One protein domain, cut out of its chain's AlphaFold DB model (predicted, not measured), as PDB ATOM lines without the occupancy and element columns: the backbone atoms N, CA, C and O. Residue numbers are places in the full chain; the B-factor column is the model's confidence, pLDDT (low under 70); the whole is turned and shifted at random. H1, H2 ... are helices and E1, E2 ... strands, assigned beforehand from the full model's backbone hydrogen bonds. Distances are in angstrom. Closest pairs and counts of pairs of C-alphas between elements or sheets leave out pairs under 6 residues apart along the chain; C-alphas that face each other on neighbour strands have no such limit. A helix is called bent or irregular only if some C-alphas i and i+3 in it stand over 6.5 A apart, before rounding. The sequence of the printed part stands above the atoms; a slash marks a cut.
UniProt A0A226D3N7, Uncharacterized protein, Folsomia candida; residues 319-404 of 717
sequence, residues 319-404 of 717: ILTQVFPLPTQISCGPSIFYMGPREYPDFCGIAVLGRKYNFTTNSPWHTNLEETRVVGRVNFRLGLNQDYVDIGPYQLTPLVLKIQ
ATOM      1  N   ILE A 319     140.135 124.719 157.117       91.69
ATOM      2  CA  ILE A 319     140.722 123.721 156.225       91.69
ATOM      3  C   ILE A 319     139.890 122.446 156.316       91.69
ATOM      4  O   ILE A 319     139.925 121.732 157.316       91.69
ATOM      5  N   LEU A 320     139.108 122.174 155.273       86.88
ATOM      6  CA  LEU A 320     138.103 121.108 155.280       86.88
ATOM      7  C   LEU A 320     138.712 119.705 155.185       86.88
ATOM      8  O   LEU A 320     138.110 118.756 155.677       86.88
ATOM      9  N   THR A 321     139.912 119.568 154.614       81.38
ATOM     10  CA  THR A 321     140.618 118.276 154.514       81.38
ATOM     11  C   THR A 321     141.094 117.736 155.850       81.38
ATOM     12  O   THR A 321     141.465 116.568 155.955       81.38
ATOM     13  N   GLN A 322     141.172 118.588 156.868       75.94
ATOM     14  CA  GLN A 322     141.989 118.290 158.019       75.94
ATOM     15  C   GLN A 322     141.170 117.709 159.167       75.94
ATOM     16  O   GLN A 322     140.356 118.401 159.772       75.94
ATOM     17  N   VAL A 323     141.456 116.454 159.513       70.19
ATOM     18  CA  VAL A 323     140.819 115.738 160.634       70.19
ATOM     19  C   VAL A 323     141.415 116.142 161.992       70.19
ATOM     20  O   VAL A 323     140.719 116.189 163.006       70.19
ATOM     21  N   PHE A 324     142.711 116.452 162.024       75.00
ATOM     22  CA  PHE A 324     143.440 116.808 163.246       75.00
ATOM     23  C   PHE A 324     143.607 118.328 163.370       75.00
ATOM     24  O   PHE A 324     143.598 119.011 162.354       75.00
ATOM     25  N   PRO A 325     143.758 118.898 164.575       76.88
ATOM     26  CA  PRO A 325     144.075 120.317 164.716       76.88
ATOM     27  C   PRO A 325     145.483 120.610 164.174       76.88
ATOM     28  O   PRO A 325     146.423 119.860 164.452       76.88
ATOM     29  N   LEU A 326     145.652 121.704 163.417       78.00
ATOM     30  CA  LEU A 326     146.993 122.187 163.062       78.00
ATOM     31  C   LEU A 326     147.758 122.554 164.336       78.00
ATOM     32  O   LEU A 326     147.183 123.185 165.232       78.00
ATOM     33  N   PRO A 327     149.059 122.236 164.417       81.38
ATOM     34  CA  PRO A 327     149.895 122.842 165.435       81.38
ATOM     35  C   PRO A 327     149.857 124.366 165.278       81.38
ATOM     36  O   PRO A 327     149.886 124.898 164.168       81.38
ATOM     37  N   THR A 328     149.841 125.081 166.404       79.12
ATOM     38  CA  THR A 328     149.843 126.555 166.447       79.12
ATOM     39  C   THR A 328     151.032 127.172 165.707       79.12
ATOM     40  O   THR A 328     150.970 128.323 165.279       79.12
ATOM     41  N   GLN A 329     152.108 126.403 165.528       83.44
ATOM     42  CA  GLN A 329     153.295 126.797 164.791       83.44
ATOM     43  C   GLN A 329     153.623 125.765 163.707       83.44
ATOM     44  O   GLN A 329     154.316 124.776 163.945       83.44
ATOM     45  N   ILE A 330     153.144 126.030 162.493       85.94
ATOM     46  CA  ILE A 330     153.510 125.279 161.288       85.94
ATOM     47  C   ILE A 330     154.932 125.696 160.891       85.94
ATOM     48  O   ILE A 330     155.197 126.864 160.580       85.94
ATOM     49  N   SER A 331     155.865 124.746 160.932       85.12
ATOM     50  CA  SER A 331     157.242 124.943 160.477       85.12
ATOM     51  C   SER A 331     157.394 124.379 159.072       85.12
ATOM     52  O   SER A 331     157.466 123.167 158.893       85.12
ATOM     53  N   CYS A 332     157.457 125.270 158.087       86.06
ATOM     54  CA  CYS A 332     157.626 124.907 156.685       86.06
ATOM     55  C   CYS A 332     159.095 124.848 156.310       86.06
ATOM     56  O   CYS A 332     159.829 125.815 156.509       86.06
ATOM     57  N   GLY A 333     159.507 123.714 155.755       79.88
ATOM     58  CA  GLY A 333     160.894 123.426 155.414       79.88
ATOM     59  C   GLY A 333     161.430 122.184 156.126       79.88
ATOM     60  O   GLY A 333     160.704 121.544 156.891       79.88
ATOM     61  N   PRO A 334     162.695 121.820 155.858       70.44
ATOM     62  CA  PRO A 334     163.311 120.628 156.423       70.44
ATOM     63  C   PRO A 334     163.375 120.730 157.944       70.44
ATOM     64  O   PRO A 334     164.032 121.616 158.489       70.44
ATOM     65  N   SER A 335     162.723 119.799 158.634       67.50
ATOM     66  CA  SER A 335     162.979 119.553 160.044       67.50
ATOM     67  C   SER A 335     164.049 118.480 160.168       67.50
ATOM     68  O   SER A 335     163.882 117.377 159.659       67.50
ATOM     69  N   ILE A 336     165.123 118.778 160.897       54.81
ATOM     70  CA  ILE A 336     166.161 117.787 161.224       54.81
ATOM     71  C   ILE A 336     165.582 116.686 162.128       54.81
ATOM     72  O   ILE A 336     165.958 115.527 162.000       54.81
ATOM     73  N   PHE A 337     164.631 117.034 163.003       52.94
ATOM     74  CA  PHE A 337     163.994 116.093 163.932       52.94
ATOM     75  C   PHE A 337     163.021 115.132 163.249       52.94
ATOM     76  O   PHE A 337     162.947 113.973 163.638       52.94
ATOM     77  N   TYR A 338     162.273 115.616 162.254       56.88
ATOM     78  CA  TYR A 338     161.327 114.792 161.489       56.88
ATOM     79  C   TYR A 338     161.905 114.310 160.163       56.88
ATOM     80  O   TYR A 338     161.224 113.604 159.431       56.88
ATOM     81  N   MET A 339     163.160 114.677 159.877       55.12
ATOM     82  CA  MET A 339     163.908 114.187 158.728       55.12
ATOM     83  C   MET A 339     163.190 114.451 157.388       55.12
ATOM     84  O   MET A 339     163.259 113.665 156.454       55.12
ATOM     85  N   GLY A 340     162.499 115.592 157.310       58.44
ATOM     86  CA  GLY A 340     161.649 116.012 156.194       58.44
ATOM     87  C   GLY A 340     160.766 117.203 156.587       58.44
ATOM     88  O   GLY A 340     160.921 117.745 157.693       58.44
ATOM     89  N   PRO A 341     159.871 117.674 155.703       58.09
ATOM     90  CA  PRO A 341     158.879 118.661 156.084       58.09
ATOM     91  C   PRO A 341     157.923 118.000 157.077       58.09
ATOM     92  O   PRO A 341     157.431 116.900 156.856       58.09
ATOM     93  N   ARG A 342     157.669 118.659 158.208       69.88
ATOM     94  CA  ARG A 342     156.702 118.144 159.188       69.88
ATOM     95  C   ARG A 342     155.270 118.169 158.637       69.88
ATOM     96  O   ARG A 342     154.413 117.443 159.122       69.88
ATOM     97  N   GLU A 343     155.024 119.042 157.665       80.88
ATOM     98  CA  GLU A 343     153.699 119.485 157.251       80.88
ATOM     99  C   GLU A 343     153.559 119.390 155.732       80.88
ATOM    100  O   GLU A 343     154.529 119.597 154.999       80.88
ATOM    101  N   TYR A 344     152.341 119.118 155.271       86.44
ATOM    102  CA  TYR A 344     152.012 119.030 153.851       86.44
ATOM    103  C   TYR A 344     152.229 120.378 153.124       86.44
ATOM    104  O   TYR A 344     152.001 121.438 153.722       86.44
ATOM    105  N   PRO A 345     152.591 120.371 151.823       88.50
ATOM    106  CA  PRO A 345     152.762 121.572 150.995       88.50
ATOM    107  C   PRO A 345     151.573 122.533 151.074       88.50
ATOM    108  O   PRO A 345     151.750 123.748 151.167       88.50
ATOM    109  N   ASP A 346     150.364 121.976 151.125       90.00
ATOM    110  CA  ASP A 346     149.103 122.706 151.245       90.00
ATOM    111  C   ASP A 346     149.030 123.519 152.542       90.00
ATOM    112  O   ASP A 346     148.737 124.718 152.533       90.00
ATOM    113  N   PHE A 347     149.382 122.896 153.671       91.00
ATOM    114  CA  PHE A 347     149.427 123.566 154.970       91.00
ATOM    115  C   PHE A 347     150.528 124.608 155.025       91.00
ATOM    116  O   PHE A 347     150.360 125.644 155.667       91.00
ATOM    117  N   CYS A 348     151.625 124.383 154.309       92.50
ATOM    118  CA  CYS A 348     152.677 125.371 154.195       92.50
ATOM    119  C   CYS A 348     152.290 126.582 153.358       92.50
ATOM    120  O   CYS A 348     152.558 127.713 153.775       92.50
ATOM    121  N   GLY A 349     151.573 126.369 152.255       92.56
ATOM    122  CA  GLY A 349     150.956 127.445 151.492       92.56
ATOM    123  C   GLY A 349     150.034 128.278 152.373       92.56
ATOM    124  O   GLY A 349     150.215 129.491 152.494       92.56
ATOM    125  N   ILE A 350     149.125 127.622 153.099       92.81
ATOM    126  CA  ILE A 350     148.233 128.314 154.030       92.81
ATOM    127  C   ILE A 350     148.998 129.025 155.138       92.81
ATOM    128  O   ILE A 350     148.661 130.161 155.437       92.81
ATOM    129  N   ALA A 351     150.011 128.418 155.749       93.06
ATOM    130  CA  ALA A 351     150.761 129.050 156.830       93.06
ATOM    131  C   ALA A 351     151.470 130.325 156.361       93.06
ATOM    132  O   ALA A 351     151.477 131.336 157.068       93.06
ATOM    133  N   VAL A 352     152.048 130.304 155.156       94.31
ATOM    134  CA  VAL A 352     152.686 131.481 154.558       94.31
ATOM    135  C   VAL A 352     151.654 132.563 154.250       94.31
ATOM    136  O   VAL A 352     151.874 133.727 154.594       94.31
ATOM    137  N   LEU A 353     150.507 132.199 153.672       94.94
ATOM    138  CA  LEU A 353     149.425 133.149 153.404       94.94
ATOM    139  C   LEU A 353     148.774 133.670 154.694       94.94
ATOM    140  O   LEU A 353     148.452 134.852 154.775       94.94
ATOM    141  N   GLY A 354     148.668 132.830 155.719       94.19
ATOM    142  CA  GLY A 354     148.169 133.159 157.052       94.19
ATOM    143  C   GLY A 354     149.040 134.199 157.729       94.19
ATOM    144  O   GLY A 354     148.522 135.173 158.255       94.19
ATOM    145  N   ARG A 355     150.369 134.084 157.614       94.56
ATOM    146  CA  ARG A 355     151.300 135.129 158.072       94.56
ATOM    147  C   ARG A 355     151.213 136.397 157.226       94.56
ATOM    148  O   ARG A 355     151.245 137.489 157.779       94.56
ATOM    149  N   LYS A 356     151.108 136.265 155.899       94.94
ATOM    150  CA  LYS A 356     151.049 137.407 154.967       94.94
ATOM    151  C   LYS A 356     149.808 138.272 155.188       94.94
ATOM    152  O   LYS A 356     149.905 139.490 155.092       94.94
ATOM    153  N   TYR A 357     148.668 137.640 155.448       94.44
ATOM    154  CA  TYR A 357     147.384 138.317 155.613       94.44
ATOM    155  C   TYR A 357     146.885 138.341 157.065       94.44
ATOM    156  O   TYR A 357     145.799 138.850 157.318       94.44
ATOM    157  N   ASN A 358     147.661 137.812 158.012       95.19
ATOM    158  CA  ASN A 358     147.372 137.770 159.446       95.19
ATOM    159  C   ASN A 358     146.068 137.036 159.842       95.19
ATOM    160  O   ASN A 358     145.404 137.437 160.794       95.19
ATOM    161  N   PHE A 359     145.679 135.968 159.133       94.62
ATOM    162  CA  PHE A 359     144.537 135.123 159.527       94.62
ATOM    163  C   PHE A 359     144.982 133.893 160.328       94.62
ATOM    164  O   PHE A 359     146.105 133.404 160.188       94.62
ATOM    165  N   THR A 360     144.070 133.348 161.134       92.88
ATOM    166  CA  THR A 360     144.271 132.071 161.835       92.88
ATOM    167  C   THR A 360     143.728 130.904 161.020       92.88
ATOM    168  O   THR A 360     142.774 131.039 160.258       92.88
ATOM    169  N   THR A 361     144.334 129.735 161.156       92.25
ATOM    170  CA  THR A 361     143.845 128.502 160.535       92.25
ATOM    171  C   THR A 361     143.098 127.676 161.559       92.25
ATOM    172  O   THR A 361     143.580 127.538 162.685       92.25
ATOM    173  N   ASN A 362     141.970 127.083 161.176       89.62
ATOM    174  CA  ASN A 362     141.272 126.155 162.055       89.62
ATOM    175  C   ASN A 362     140.758 124.913 161.326       89.62
ATOM    176  O   ASN A 362     140.505 124.939 160.121       89.62
ATOM    177  N   SER A 363     140.598 123.830 162.083       86.06
ATOM    178  CA  SER A 363     139.946 122.606 161.622       86.06
ATOM    179  C   SER A 363     138.465 122.658 162.018       86.06
ATOM    180  O   SER A 363     138.156 123.026 163.158       86.06
ATOM    181  N   PRO A 364     137.537 122.279 161.118       80.56
ATOM    182  CA  PRO A 364     136.102 122.308 161.404       80.56
ATOM    183  C   PRO A 364     135.688 121.370 162.549       80.56
ATOM    184  O   PRO A 364     134.615 121.544 163.113       80.56
ATOM    185  N   TRP A 365     136.523 120.392 162.917       77.94
ATOM    186  CA  TRP A 365     136.162 119.337 163.871       77.94
ATOM    187  C   TRP A 365     136.417 119.683 165.343       77.94
ATOM    188  O   TRP A 365     135.893 119.000 166.217       77.94
ATOM    189  N   HIS A 366     137.221 120.711 165.640       69.06
ATOM    190  CA  HIS A 366     137.771 120.911 166.994       69.06
ATOM    191  C   HIS A 366     137.378 122.222 167.668       69.06
ATOM    192  O   HIS A 366     137.839 122.493 168.775       69.06
ATOM    193  N   THR A 367     136.542 123.055 167.045       67.69
ATOM    194  CA  THR A 367     136.235 124.371 167.616       67.69
ATOM    195  C   THR A 367     134.765 124.745 167.538       67.69
ATOM    196  O   THR A 367     134.153 124.717 166.476       67.69
ATOM    197  N   ASN A 368     134.239 125.218 168.674       77.81
ATOM    198  CA  ASN A 368     133.044 126.066 168.754       77.81
ATOM    199  C   ASN A 368     133.373 127.463 168.198       77.81
ATOM    200  O   ASN A 368     133.195 128.476 168.874       77.81
ATOM    201  N   LEU A 369     133.981 127.516 167.012       79.88
ATOM    202  CA  LEU A 369     134.257 128.764 166.331       79.88
ATOM    203  C   LEU A 369     132.912 129.366 165.942       79.88
ATOM    204  O   LEU A 369     132.126 128.736 165.238       79.88
ATOM    205  N   GLU A 370     132.658 130.585 166.407       83.56
ATOM    206  CA  GLU A 370     131.543 131.382 165.909       83.56
ATOM    207  C   GLU A 370     131.682 131.467 164.384       83.56
ATOM    208  O   GLU A 370     132.715 131.924 163.881       83.56
ATOM    209  N   GLU A 371     130.667 131.014 163.641       82.19
ATOM    210  CA  GLU A 371     130.701 131.012 162.171       82.19
ATOM    211  C   GLU A 371     131.018 132.404 161.609       82.19
ATOM    212  O   GLU A 371     131.647 132.527 160.562       82.19
ATOM    213  N   THR A 372     130.667 133.454 162.349       79.94
ATOM    214  CA  THR A 372     130.923 134.867 162.041       79.94
ATOM    215  C   THR A 372     132.405 135.225 161.901       79.94
ATOM    216  O   THR A 372     132.732 136.238 161.285       79.94
ATOM    217  N   ARG A 373     133.324 134.403 162.432       87.19
ATOM    218  CA  ARG A 373     134.779 134.611 162.315       87.19
ATOM    219  C   ARG A 373     135.399 133.892 161.126       87.19
ATOM    220  O   ARG A 373     136.590 134.067 160.870       87.19
ATOM    221  N   VAL A 374     134.638 133.066 160.415       90.62
ATOM    222  CA  VAL A 374     135.145 132.298 159.277       90.62
ATOM    223  C   VAL A 374     135.115 133.167 158.023       90.62
ATOM    224  O   VAL A 374     134.058 133.569 157.556       90.62
ATOM    225  N   VAL A 375     136.290 133.450 157.457       91.38
ATOM    226  CA  VAL A 375     136.443 134.283 156.245       91.38
ATOM    227  C   VAL A 375     136.790 133.485 155.000       91.38
ATOM    228  O   VAL A 375     136.903 134.043 153.914       91.38
ATOM    229  N   GLY A 376     136.986 132.179 155.132       90.81
ATOM    230  CA  GLY A 376     137.312 131.308 154.018       90.81
ATOM    231  C   GLY A 376     137.227 129.850 154.420       90.81
ATOM    232  O   GLY A 376     137.468 129.494 155.573       90.81
ATOM    233  N   ARG A 377     136.894 128.999 153.453       92.44
ATOM    234  CA  ARG A 377     136.990 127.546 153.585       92.44
ATOM    235  C   ARG A 377     137.821 127.039 152.423       92.44
ATOM    236  O   ARG A 377     137.535 127.406 151.289       92.44
ATOM    237  N   VAL A 378     138.838 126.243 152.697       92.00
ATOM    238  CA  VAL A 378     139.733 125.687 151.682       92.00
ATOM    239  C   VAL A 378     139.760 124.176 151.844       92.00
ATOM    240  O   VAL A 378     139.782 123.660 152.958       92.00
ATOM    241  N   ASN A 379     139.719 123.465 150.729       90.25
ATOM    242  CA  ASN A 379     139.769 122.018 150.662       90.25
ATOM    243  C   ASN A 379     140.806 121.638 149.602       90.25
ATOM    244  O   ASN A 379     140.686 122.045 148.451       90.25
ATOM    245  N   PHE A 380     141.843 120.916 150.000       89.62
ATOM    246  CA  PHE A 380     142.907 120.469 149.107       89.62
ATOM    247  C   PHE A 380     142.704 119.023 148.703       89.62
ATOM    248  O   PHE A 380     142.011 118.257 149.367       89.62
ATOM    249  N   ARG A 381     143.384 118.621 147.641       85.38
ATOM    250  CA  ARG A 381     143.452 117.227 147.216       85.38
ATOM    251  C   ARG A 381     142.082 116.588 146.975       85.38
ATOM    252  O   ARG A 381     141.903 115.389 147.180       85.38
ATOM    253  N   LEU A 382     141.113 117.384 146.521       84.31
ATOM    254  CA  LEU A 382     139.778 116.892 146.226       84.31
ATOM    255  C   LEU A 382     139.802 116.129 144.905       84.31
ATOM    256  O   LEU A 382     140.032 116.717 143.849       84.31
ATOM    257  N   GLY A 383     139.565 114.821 144.946       82.31
ATOM    258  CA  GLY A 383     139.330 114.055 143.726       82.31
ATOM    259  C   GLY A 383     138.008 114.491 143.099       82.31
ATOM    260  O   GLY A 383     136.963 114.386 143.741       82.31
ATOM    261  N   LEU A 384     138.032 114.989 141.861       80.31
ATOM    262  CA  LEU A 384     136.795 115.282 141.144       80.31
ATOM    263  C   LEU A 384     136.070 113.975 140.815       80.31
ATOM    264  O   LEU A 384     136.535 113.185 139.996       80.31
ATOM    265  N   ASN A 385     134.902 113.792 141.422       76.12
ATOM    266  CA  ASN A 385     133.894 112.828 140.997       76.12
ATOM    267  C   ASN A 385     132.659 113.602 140.499       76.12
ATOM    268  O   ASN A 385     132.422 114.723 140.951       76.12
ATOM    269  N   GLN A 386     131.874 113.016 139.592       68.31
ATOM    270  CA  GLN A 386     130.604 113.583 139.124       68.31
ATOM    271  C   GLN A 386     129.692 113.947 140.302       68.31
ATOM    272  O   GLN A 386     129.169 115.056 140.338       68.31
ATOM    273  N   ASP A 387     129.626 113.086 141.319       67.38
ATOM    274  CA  ASP A 387     128.834 113.329 142.532       67.38
ATOM    275  C   ASP A 387     129.390 114.471 143.402       67.38
ATOM    276  O   ASP A 387     128.673 115.065 144.204       67.38
ATOM    277  N   TYR A 388     130.684 114.781 143.268       65.62
ATOM    278  CA  TYR A 388     131.375 115.756 144.115       65.62
ATOM    279  C   TYR A 388     131.181 117.203 143.638       65.62
ATOM    280  O   TYR A 388     131.293 118.142 144.429       65.62
ATOM    281  N   VAL A 389     130.866 117.393 142.351       60.53
ATOM    282  CA  VAL A 389     130.530 118.711 141.784       60.53
ATOM    283  C   VAL A 389     129.219 119.247 142.378       60.53
ATOM    284  O   VAL A 389     129.054 120.459 142.482       60.53
ATOM    285  N   ASP A 390     128.350 118.353 142.861       57.94
ATOM    286  CA  ASP A 390     127.054 118.671 143.472       57.94
ATOM    287  C   ASP A 390     127.103 118.851 145.001       57.94
ATOM    288  O   ASP A 390     126.056 118.928 145.651       57.94
ATOM    289  N   ILE A 391     128.291 118.940 145.617       53.06
ATOM    290  CA  ILE A 391     128.397 119.054 147.080       53.06
ATOM    291  C   ILE A 391     128.018 120.455 147.564       53.06
ATOM    292  O   ILE A 391     128.841 121.315 147.871       53.06
ATOM    293  N   GLY A 392     126.709 120.609 147.730       58.94
ATOM    294  CA  GLY A 392     126.068 121.531 148.645       58.94
ATOM    295  C   GLY A 392     125.932 122.976 148.160       58.94
ATOM    296  O   GLY A 392     126.385 123.352 147.083       58.94
ATOM    297  N   PRO A 393     125.317 123.836 148.992       60.56
ATOM    298  CA  PRO A 393     125.085 125.257 148.700       60.56
ATOM    299  C   PRO A 393     126.374 126.095 148.588       60.56
ATOM    300  O   PRO A 393     126.315 127.313 148.411       60.56
ATOM    301  N   TYR A 394     127.549 125.480 148.717       71.56
ATOM    302  CA  TYR A 394     128.829 126.168 148.691       71.56
ATOM    303  C   TYR A 394     129.352 126.200 147.259       71.56
ATOM    304  O   TYR A 394     129.809 125.191 146.733       71.56
ATOM    305  N   GLN A 395     129.340 127.372 146.622       78.69
ATOM    306  CA  GLN A 395     130.066 127.518 145.363       78.69
ATOM    307  C   GLN A 395     131.556 127.433 145.655       78.69
ATOM    308  O   GLN A 395     132.146 128.338 146.245       78.69
ATOM    309  N   LEU A 396     132.159 126.327 145.254       85.56
ATOM    310  CA  LEU A 396     133.587 126.109 145.343       85.56
ATOM    311  C   LEU A 396     134.244 126.649 144.067       85.56
ATOM    312  O   LEU A 396     133.774 126.416 142.957       85.56
ATOM    313  N   THR A 397     135.312 127.425 144.225       86.88
ATOM    314  CA  THR A 397     136.152 127.886 143.116       86.88
ATOM    315  C   THR A 397     137.412 127.030 143.080       86.88
ATOM    316  O   THR A 397     138.062 126.901 144.123       86.88
ATOM    317  N   PRO A 398     137.775 126.453 141.920       88.62
ATOM    318  CA  PRO A 398     139.043 125.756 141.776       88.62
ATOM    319  C   PRO A 398     140.195 126.756 141.926       88.62
ATOM    320  O   PRO A 398     140.197 127.808 141.289       88.62
ATOM    321  N   LEU A 399     141.156 126.420 142.777       88.69
ATOM    322  CA  LEU A 399     142.409 127.138 142.984       88.69
ATOM    323  C   LEU A 399     143.502 126.559 142.090       88.69
ATOM    324  O   LEU A 399     144.143 127.273 141.330       88.69
ATOM    325  N   VAL A 400     143.696 125.243 142.180       87.81
ATOM    326  CA  VAL A 400     144.720 124.513 141.438       87.81
ATOM    327  C   VAL A 400     144.089 123.239 140.910       87.81
ATOM    328  O   VAL A 400     143.432 122.510 141.650       87.81
ATOM    329  N   LEU A 401     144.283 122.981 139.621       88.56
ATOM    330  CA  LEU A 401     143.891 121.736 138.982       88.56
ATOM    331  C   LEU A 401     145.159 120.935 138.707       88.56
ATOM    332  O   LEU A 401     146.006 121.358 137.920       88.56
ATOM    333  N   LYS A 402     145.294 119.793 139.375       87.94
ATOM    334  CA  LYS A 402     146.401 118.856 139.201       87.94
ATOM    335  C   LYS A 402     145.869 117.610 138.516       87.94
ATOM    336  O   LYS A 402     144.958 116.954 139.014       87.94
ATOM    337  N   ILE A 403     146.439 117.285 137.366       87.69
ATOM    338  CA  ILE A 403     146.206 115.993 136.726       87.69
ATOM    339  C   ILE A 403     147.260 115.059 137.293       87.69
ATOM    340  O   ILE A 403     148.451 115.277 137.082       87.69
ATOM    341  N   GLN A 404     146.822 114.062 138.049       84.62
ATOM    342  CA  GLN A 404     147.710 113.039 138.569       84.62
ATOM    343  C   GLN A 404     147.572 111.774 137.736       84.62
ATOM    344  O   GLN A 404     146.466 111.284 137.501       84.62
TER     345      GLN A 404
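What this domain is: This is residues 319 to 404 of the 717 residues of an uncharacterized protein of Folsomia candida (UniProt A0A226D3N7). A long bent strand, E2, runs through the middle of a loose, loop-rich frame, with H1 and E1 to one side and bent E3 to the other; residues 385 to 393 stick out. The 86 printed residues hold H1, E1, E2 and E3 in that order, under half in named elements, class mixed. It is only just loose, close to compact: radius of gyration of the C-alphas 14.6 A, spans 43 by 37 by 23 A.

How they stand to each other: After unnamed residues 319 to 344 comes H1, residues 345 to 357, with every O i to N i+4 pair within hydrogen-bond range. The closest C-alphas of H1 and E1, residues 360 to 362, are Gly 354 and Thr 360, 6.3 A. E2, residues 374 to 383, bends by 51 degrees at residue 380; E1 and E2 are near each other. E3, residues 396 to 404, is near E2 and apart from H1. The three strands pair with no named strand.

Where its parts are: H1 is 18.2 A long from C-alpha 345 at (152.762, 121.572, 150.995), E2 24.3 A, and E3 20.4 A to C-alpha 404 at (147.710, 113.039, 138.569).

The domain as a whole: The printed part has no cut. The links E1 to E2 and E2 to E3 are long. pLDDT is under 70 at residues 335 to 342, 366 to 367 and 386 to 393.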